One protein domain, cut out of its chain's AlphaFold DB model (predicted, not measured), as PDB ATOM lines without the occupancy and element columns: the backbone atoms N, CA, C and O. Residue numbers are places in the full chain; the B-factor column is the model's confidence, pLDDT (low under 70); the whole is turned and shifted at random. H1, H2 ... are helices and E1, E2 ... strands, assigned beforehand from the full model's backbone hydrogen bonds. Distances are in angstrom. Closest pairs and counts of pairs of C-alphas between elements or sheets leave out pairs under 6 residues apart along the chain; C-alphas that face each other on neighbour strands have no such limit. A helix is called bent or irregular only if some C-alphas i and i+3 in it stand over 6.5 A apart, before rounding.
ATOM      1  N   SER A   4      18.944 -49.884 -22.061       80.50
ATOM      2  CA  SER A   4      18.678 -48.455 -21.891       80.50
ATOM      3  C   SER A   4      19.954 -47.614 -21.863       80.50
ATOM      4  O   SER A   4      20.008 -46.582 -22.531       80.50
ATOM      5  N   LEU A   5      20.993 -48.068 -21.160       84.06
ATOM      6  CA  LEU A   5      22.264 -47.349 -21.045       84.06
ATOM      7  C   LEU A   5      22.986 -47.298 -22.395       84.06
ATOM      8  O   LEU A   5      23.475 -46.253 -22.811       84.06
ATOM      9  N   ASP A   6      22.952 -48.400 -23.140       87.81
ATOM     10  CA  ASP A   6      23.550 -48.474 -24.474       87.81
ATOM     11  C   ASP A   6      22.827 -47.575 -25.499       87.81
ATOM     12  O   ASP A   6      23.434 -47.025 -26.421       87.81
ATOM     13  N   ARG A   7      21.516 -47.359 -25.316       86.25
ATOM     14  CA  ARG A   7      20.741 -46.397 -26.111       86.25
ATOM     15  C   ARG A   7      21.079 -44.950 -25.745       86.25
ATOM     16  O   ARG A   7      21.189 -44.132 -26.654       86.25
ATOM     17  N   LEU A   8      21.258 -44.647 -24.457       85.50
ATOM     18  CA  LEU A   8      21.683 -43.327 -23.976       85.50
ATOM     19  C   LEU A   8      23.075 -42.973 -24.507       85.50
ATOM     20  O   LEU A   8      23.241 -41.917 -25.108       85.50
ATOM     21  N   LEU A   9      24.037 -43.895 -24.408       85.56
ATOM     22  CA  LEU A   9      25.382 -43.711 -24.961       85.56
ATOM     23  C   LEU A   9      25.360 -43.454 -26.470       85.56
ATOM     24  O   LEU A   9      26.069 -42.581 -26.966       85.56
ATOM     25  N   ARG A  10      24.535 -44.194 -27.221       87.50
ATOM     26  CA  ARG A  10      24.367 -43.959 -28.662       87.50
ATOM     27  C   ARG A  10      23.726 -42.613 -28.975       87.50
ATOM     28  O   ARG A  10      24.033 -42.050 -30.023       87.50
ATOM     29  N   LEU A  11      22.844 -42.117 -28.107       86.06
ATOM     30  CA  LEU A  11      22.253 -40.794 -28.253       86.06
ATOM     31  C   LEU A  11      23.330 -39.722 -28.065       86.06
ATOM     32  O   LEU A  11      23.578 -38.991 -29.013       86.06
ATOM     33  N   VAL A  12      24.046 -39.728 -26.933       87.06
ATOM     34  CA  VAL A  12      25.135 -38.772 -26.634       87.06
ATOM     35  C   VAL A  12      26.174 -38.753 -27.748       87.06
ATOM     36  O   VAL A  12      26.527 -37.691 -28.240       87.06
ATOM     37  N   LYS A  13      26.604 -39.923 -28.236       84.88
ATOM     38  CA  LYS A  13      27.565 -40.007 -29.348       84.88
ATOM     39  C   LYS A  13      27.050 -39.418 -30.662       84.88
ATOM     40  O   LYS A  13      27.853 -39.053 -31.513       84.88
ATOM     41  N   ARG A  14      25.732 -39.394 -30.876       86.94
ATOM     42  CA  ARG A  14      25.121 -38.901 -32.116       86.94
ATOM     43  C   ARG A  14      24.791 -37.413 -32.050       86.94
ATOM     44  O   ARG A  14      24.934 -36.746 -33.068       86.94
ATOM     45  N   THR A  15      24.299 -36.924 -30.914       84.81
ATOM     46  CA  THR A  15      23.951 -35.508 -30.731       84.81
ATOM     47  C   THR A  15      25.123 -34.667 -30.238       84.81
ATOM     48  O   THR A  15      25.170 -33.490 -30.562       84.81
ATOM     49  N   GLY A  16      26.073 -35.247 -29.499       81.62
ATOM     50  CA  GLY A  16      27.121 -34.495 -28.795       81.62
ATOM     51  C   GLY A  16      26.606 -33.742 -27.560       81.62
ATOM     52  O   GLY A  16      27.367 -33.035 -26.905       81.62
ATOM     53  N   ASP A  17      25.321 -33.909 -27.242       85.06
ATOM     54  CA  ASP A  17      24.650 -33.216 -26.150       85.06
ATOM     55  C   ASP A  17      24.870 -33.934 -24.817       85.06
ATOM     56  O   ASP A  17      24.861 -35.168 -24.740       85.06
ATOM     57  N   THR A  18      24.987 -33.145 -23.751       86.50
ATOM     58  CA  THR A  18      24.995 -33.635 -22.373       86.50
ATOM     59  C   THR A  18      23.628 -34.207 -22.006       86.50
ATOM     60  O   THR A  18      22.595 -33.564 -22.208       86.50
ATOM     61  N   LEU A  19      23.604 -35.405 -21.422       86.88
ATOM     62  CA  LEU A  19      22.382 -36.008 -20.892       86.88
ATOM     63  C   LEU A  19      22.423 -36.056 -19.373       86.88
ATOM     64  O   LEU A  19      23.388 -36.540 -18.793       86.88
ATOM     65  N   VAL A  20      21.335 -35.628 -18.742       87.50
ATOM     66  CA  VAL A  20      21.120 -35.777 -17.302       87.50
ATOM     67  C   VAL A  20      20.045 -36.833 -17.090       87.50
ATOM     68  O   VAL A  20      18.946 -36.742 -17.640       87.50
ATOM     69  N   VAL A  21      20.377 -37.866 -16.325       87.44
ATOM     70  CA  VAL A  21      19.481 -38.961 -15.967       87.44
ATOM     71  C   VAL A  21      19.202 -38.865 -14.474       87.44
ATOM     72  O   VAL A  21      20.061 -39.182 -13.655       87.44
ATOM     73  N   HIS A  22      17.989 -38.436 -14.138       85.88
ATOM     74  CA  HIS A  22      17.528 -38.343 -12.757       85.88
ATOM     75  C   HIS A  22      17.104 -39.717 -12.236       85.88
ATOM     76  O   HIS A  22      16.232 -40.358 -12.835       85.88
ATOM     77  N   ASN A  23      17.680 -40.160 -11.114       84.94
ATOM     78  CA  ASN A  23      17.186 -41.319 -10.378       84.94
ATOM     79  C   ASN A  23      16.419 -40.865  -9.121       84.94
ATOM     80  O   ASN A  23      17.033 -40.617  -8.081       84.94
ATOM     81  N   PRO A  24      15.072 -40.816  -9.159       81.12
ATOM     82  CA  PRO A  24      14.273 -40.357  -8.023       81.12
ATOM     83  C   PRO A  24      14.296 -41.321  -6.827       81.12
ATOM     84  O   PRO A  24      13.782 -40.978  -5.767       81.12
ATOM     85  N   GLN A  25      14.830 -42.539  -6.984       79.50
ATOM     86  CA  GLN A  25      14.911 -43.513  -5.892       79.50
ATOM     87  C   GLN A  25      16.150 -43.327  -5.016       79.50
ATOM     88  O   GLN A  25      16.095 -43.623  -3.825       79.50
ATOM     89  N   GLU A  26      17.252 -42.862  -5.600       81.44
ATOM     90  CA  GLU A  26      18.547 -42.753  -4.917       81.44
ATOM     91  C   GLU A  26      18.972 -41.296  -4.684       81.44
ATOM     92  O   GLU A  26      20.018 -41.075  -4.083       81.44
ATOM     93  N   ASP A  27      18.162 -40.321  -5.125       82.25
ATOM     94  CA  ASP A  27      18.467 -38.875  -5.099       82.25
ATOM     95  C   ASP A  27      19.839 -38.564  -5.727       82.25
ATOM     96  O   ASP A  27      20.577 -37.671  -5.314       82.25
ATOM     97  N   GLN A  28      20.205 -39.383  -6.714       83.88
ATOM     98  CA  GLN A  28      21.452 -39.293  -7.452       83.88
ATOM     99  C   GLN A  28      21.142 -39.020  -8.913       83.88
ATOM    100  O   GLN A  28      20.403 -39.759  -9.570       83.88
ATOM    101  N   ASP A  29      21.770 -37.970  -9.419       87.62
ATOM    102  CA  ASP A  29      21.698 -37.590 -10.815       87.62
ATOM    103  C   ASP A  29      22.956 -38.063 -11.531       87.62
ATOM    104  O   ASP A  29      24.080 -37.782 -11.111       87.62
ATOM    105  N   LEU A  30      22.768 -38.787 -12.632       87.88
ATOM    106  CA  LEU A  30      23.860 -39.186 -13.506       87.88
ATOM    107  C   LEU A  30      23.947 -38.206 -14.670       87.88
ATOM    108  O   LEU A  30      23.019 -38.101 -15.471       87.88
ATOM    109  N   VAL A  31      25.087 -37.536 -14.803       89.00
ATOM    110  CA  VAL A  31      25.384 -36.687 -15.958       89.00
ATOM    111  C   VAL A  31      26.302 -37.454 -16.906       89.00
ATOM    112  O   VAL A  31      27.358 -37.941 -16.509       89.00
ATOM    113  N   ILE A  32      25.886 -37.585 -18.161       88.94
ATOM    114  CA  ILE A  32      26.656 -38.214 -19.233       88.94
ATOM    115  C   ILE A  32      27.125 -37.105 -20.170       88.94
ATOM    116  O   ILE A  32      26.314 -36.454 -20.831       88.94
ATOM    117  N   LEU A  33      28.439 -36.909 -20.212       87.75
ATOM    118  CA  LEU A  33      29.125 -35.876 -20.987       87.75
ATOM    119  C   LEU A  33      29.913 -36.519 -22.132       87.75
ATOM    120  O   LEU A  33      30.225 -37.714 -22.094       87.75
ATOM    121  N   ASN A  34      30.255 -35.718 -23.142       88.00
ATOM    122  CA  ASN A  34      31.331 -36.094 -24.054       88.00
ATOM    123  C   ASN A  34      32.686 -35.988 -23.324       88.00
ATOM    124  O   ASN A  34      32.812 -35.207 -22.384       88.00
ATOM    125  N   ILE A  35      33.684 -36.761 -23.759       87.38
ATOM    126  CA  ILE A  35      35.035 -36.756 -23.171       87.38
ATOM    127  C   ILE A  35      35.630 -35.349 -23.233       87.38
ATOM    128  O   ILE A  35      36.059 -34.849 -22.203       87.38
ATOM    129  N   ASP A  36      35.534 -34.684 -24.385       87.56
ATOM    130  CA  ASP A  36      36.083 -33.333 -24.571       87.56
ATOM    131  C   ASP A  36      35.494 -32.336 -23.549       87.56
ATOM    132  O   ASP A  36      36.216 -31.624 -22.868       87.56
ATOM    133  N   GLN A  37      34.169 -32.370 -23.341       84.56
ATOM    134  CA  GLN A  37      33.490 -31.511 -22.356       84.56
ATOM    135  C   GLN A  37      33.911 -31.816 -20.915       84.56
ATOM    136  O   GLN A  37      33.876 -30.939 -20.056       84.56
ATOM    137  N   TYR A  38      34.229 -33.076 -20.621       86.75
ATOM    138  CA  TYR A  38      34.705 -33.469 -19.303       86.75
ATOM    139  C   TYR A  38      36.132 -32.967 -19.057       86.75
ATOM    140  O   TYR A  38      36.412 -32.475 -17.967       86.75
ATOM    141  N   GLU A  39      37.005 -33.048 -20.061       88.75
ATOM    142  CA  GLU A  39      38.375 -32.532 -19.989       88.75
ATOM    143  C   GLU A  39      38.393 -31.003 -19.835       88.75
ATOM    144  O   GLU A  39      39.054 -30.508 -18.922       88.75
ATOM    145  N   ASP A  40      37.572 -30.276 -20.601       88.12
ATOM    146  CA  ASP A  40      37.424 -28.815 -20.482       88.12
ATOM    147  C   ASP A  40      37.009 -28.389 -19.058       88.12
ATOM    148  O   ASP A  40      37.507 -27.409 -18.500       88.12
ATOM    149  N   LEU A  41      36.078 -29.129 -18.439       87.38
ATOM    150  CA  LEU A  41      35.629 -28.849 -17.072       87.38
ATOM    151  C   LEU A  41      36.731 -29.103 -16.043       87.38
ATOM    152  O   LEU A  41      36.823 -28.366 -15.060       87.38
ATOM    153  N   LEU A  42      37.547 -30.137 -16.246       86.00
ATOM    154  CA  LEU A  42      38.673 -30.416 -15.364       86.00
ATOM    155  C   LEU A  42      39.719 -29.304 -15.445       86.00
ATOM    156  O   LEU A  42      40.142 -28.822 -14.394       86.00
ATOM    157  N   GLU A  43      40.063 -28.856 -16.652       83.31
ATOM    158  CA  GLU A  43      41.033 -27.779 -16.875       83.31
ATOM    159  C   GLU A  43      40.577 -26.471 -16.211       83.31
ATOM    160  O   GLU A  43      41.304 -25.904 -15.389       83.31
ATOM    161  N   ALA A  44      39.317 -26.075 -16.423       77.12
ATOM    162  CA  ALA A  44      38.738 -24.894 -15.781       77.12
ATOM    163  C   ALA A  44      38.762 -24.974 -14.242       77.12
ATOM    164  O   ALA A  44      38.967 -23.969 -13.558       77.12
ATOM    165  N   THR A  45      38.563 -26.166 -13.664       75.75
ATOM    166  CA  THR A  45      38.647 -26.338 -12.204       75.75
ATOM    167  C   THR A  45      40.074 -26.331 -11.662       75.75
ATOM    168  O   THR A  45      40.271 -25.909 -10.522       75.75
ATOM    169  N   SER A  46      41.069 -26.774 -12.438       67.12
ATOM    170  CA  SER A  46      42.477 -26.653 -12.044       67.12
ATOM    171  C   SER A  46      42.959 -25.209 -12.097       67.12
ATOM    172  O   SER A  46      43.565 -24.749 -11.133       67.12
ATOM    173  N   GLU A  47      42.614 -24.468 -13.150       62.00
ATOM    174  CA  GLU A  47      42.995 -23.059 -13.302       62.00
ATOM    175  C   GLU A  47      42.398 -22.189 -12.189       62.00
ATOM    176  O   GLU A  47      43.103 -21.405 -11.554       62.00
ATOM    177  N   ALA A  48      41.116 -22.398 -11.865       61.25
ATOM    178  CA  ALA A  48      40.452 -21.680 -10.778       61.25
ATOM    179  C   ALA A  48      41.131 -21.900  -9.414       61.25
ATOM    180  O   ALA A  48      41.118 -21.019  -8.555       61.25
ATOM    181  N   ARG A  49      41.747 -23.068  -9.205       58.41
ATOM    182  CA  ARG A  49      42.440 -23.385  -7.954       58.41
ATOM    183  C   ARG A  49      43.811 -22.710  -7.854       58.41
ATOM    184  O   ARG A  49      44.232 -22.368  -6.754       58.41
ATOM    185  N   GLU A  50      44.498 -22.498  -8.972       59.72
ATOM    186  CA  GLU A  50      45.810 -21.836  -8.994       59.72
ATOM    187  C   GLU A  50      45.711 -20.310  -8.787       59.72
ATOM    188  O   GLU A  50      46.611 -19.690  -8.206       59.72
ATOM    189  N   GLU A  51      44.594 -19.697  -9.192       58.72
ATOM    190  CA  GLU A  51      44.330 -18.269  -8.971       58.72
ATOM    191  C   GLU A  51      43.987 -17.941  -7.507       58.72
ATOM    192  O   GLU A  51      44.513 -16.967  -6.957       58.72
ATOM    193  N   GLU A  52      43.174 -18.769  -6.837       58.62
ATOM    194  CA  GLU A  52      42.773 -18.539  -5.438       58.62
ATOM    195  C   GLU A  52      43.959 -18.575  -4.462       58.62
ATOM    196  O   GLU A  52      44.031 -17.772  -3.524       58.62
ATOM    197  N   ASP A  53      44.925 -19.464  -4.701       61.16
ATOM    198  CA  ASP A  53      46.128 -19.560  -3.871       61.16
ATOM    199  C   ASP A  53      47.073 -18.361  -4.096       61.16
ATOM    200  O   ASP A  53      47.786 -17.942  -3.179       61.16
ATOM    201  N   SER A  54      47.042 -17.745  -5.283       63.22
ATOM    202  CA  SER A  54      47.916 -16.624  -5.662       63.22
ATOM    203  C   SER A  54      47.484 -15.273  -5.069       63.22
ATOM    204  O   SER A  54      48.326 -14.418  -4.766       63.22
ATOM    205  N   ASP A  55      46.187 -15.065  -4.846       65.19
ATOM    206  CA  ASP A  55      45.660 -13.776  -4.385       65.19
ATOM    207  C   ASP A  55      45.940 -13.483  -2.900       65.19
ATOM    208  O   ASP A  55      46.146 -12.322  -2.521       65.19
ATOM    209  N   TRP A  56      46.081 -14.508  -2.053       68.69
ATOM    210  CA  TRP A  56      46.478 -14.322  -0.650       68.69
ATOM    211  C   TRP A  56      47.893 -13.746  -0.496       68.69
ATOM    212  O   TRP A  56      48.133 -12.934   0.406       68.69
ATOM    213  N   TYR A  57      48.821 -14.092  -1.394       65.25
ATOM    214  CA  TYR A  57      50.184 -13.549  -1.377       65.25
ATOM    215  C   TYR A  57      50.211 -12.055  -1.728       65.25
ATOM    216  O   TYR A  57      50.894 -11.276  -1.059       65.25
ATOM    217  N   ARG A  58      49.382 -11.614  -2.684       67.62
ATOM    218  CA  ARG A  58      49.246 -10.192  -3.057       67.62
ATOM    219  C   ARG A  58      48.698  -9.333  -1.917       67.62
ATOM    220  O   ARG A  58      49.163  -8.212  -1.699       67.62
ATOM    221  N   VAL A  59      47.735  -9.857  -1.155       70.50
ATOM    222  CA  VAL A  59      47.192  -9.182   0.038       70.50
ATOM    223  C   VAL A  59      48.253  -9.068   1.138       70.50
ATOM    224  O   VAL A  59      48.353  -8.030   1.800       70.50
ATOM    225  N   GLY A  60      49.084 -10.100   1.308       68.62
ATOM    226  CA  GLY A  60      50.228 -10.081   2.221       68.62
ATOM    227  C   GLY A  60      51.230  -8.971   1.892       68.62
ATOM    228  O   GLY A  60      51.598  -8.194   2.777       68.62
ATOM    229  N   ASP A  61      51.602  -8.835   0.622       71.25
ATOM    230  CA  ASP A  61      52.521  -7.791   0.154       71.25
ATOM    231  C   ASP A  61      51.925  -6.380   0.308       71.25
ATOM    232  O   ASP A  61      52.607  -5.437   0.731       71.25
TER     233      ASP A  61
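This is residues 4 to 61 of the 175 residues of an uncharacterized protein of Candidatus Magasanikbacteria bacterium RIFCSPHIGHO2_02_FULL_47_14 (UniProt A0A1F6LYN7). A narrow two-stranded hairpin, E1 and E2, has a short helix, H1, near its open end, and from that same end a long helix, H2, runs out as an arm. Residues 38 to 61 of H2 stick out free, and this arm makes most of the length; the turn of the hairpin, within residues 23 to 28, also stands free. The printed part has 58 residues, with two named helices and two named strands in the order H1, E1, E2, H2; the sheet, E1 - E2, is antiparallel and the class is mixed, helices and strands. The whole is extended, with a radius of gyration of the C-alphas of 17.9 A and spans of 57 by 28 by 11 A.

E1, residues 19 to 23, and E2, residues 28 to 32, form an antiparallel hairpin, their directions at 161 degrees. N 21 and O 30 are 2.8 A apart and N 32 and O 19 2.8 A, both within hydrogen-bond range. H1, residues 4 to 15, comes closest to E1 with the C-alphas of Val 12 and Leu 19, 6.9 A apart, and to E2 with those of Val 12 and Ile 32, 7.6 A. H2, residues 35 to 61, is apart from H1 and from E1. Every O i to N i+4 pair is within hydrogen-bond range in H1, and 18 of 23 are in H2.

E1 and E2 each measure 12.9 A from first to last C-alpha. H1 measures 16.5 A, from C-alpha 4 at (18.678, -48.455, -21.891). H2 measures 41.1 A, from C-alpha 35 at (35.035, -36.756, -23.171) to C-alpha 61 at (52.521, -7.791, 0.154). H2 is neither bent nor irregular, but only just: C-alphas 53 and 56 are 6.2 A apart.

The C-alphas farthest apart, those of Ser 4 and Asp 61, are 57.3 A apart. The printed part has no cut, and its three links are tight. The mean pLDDT of the printed part is 79.5; residues 46 to 58 and residue 60 are under 70.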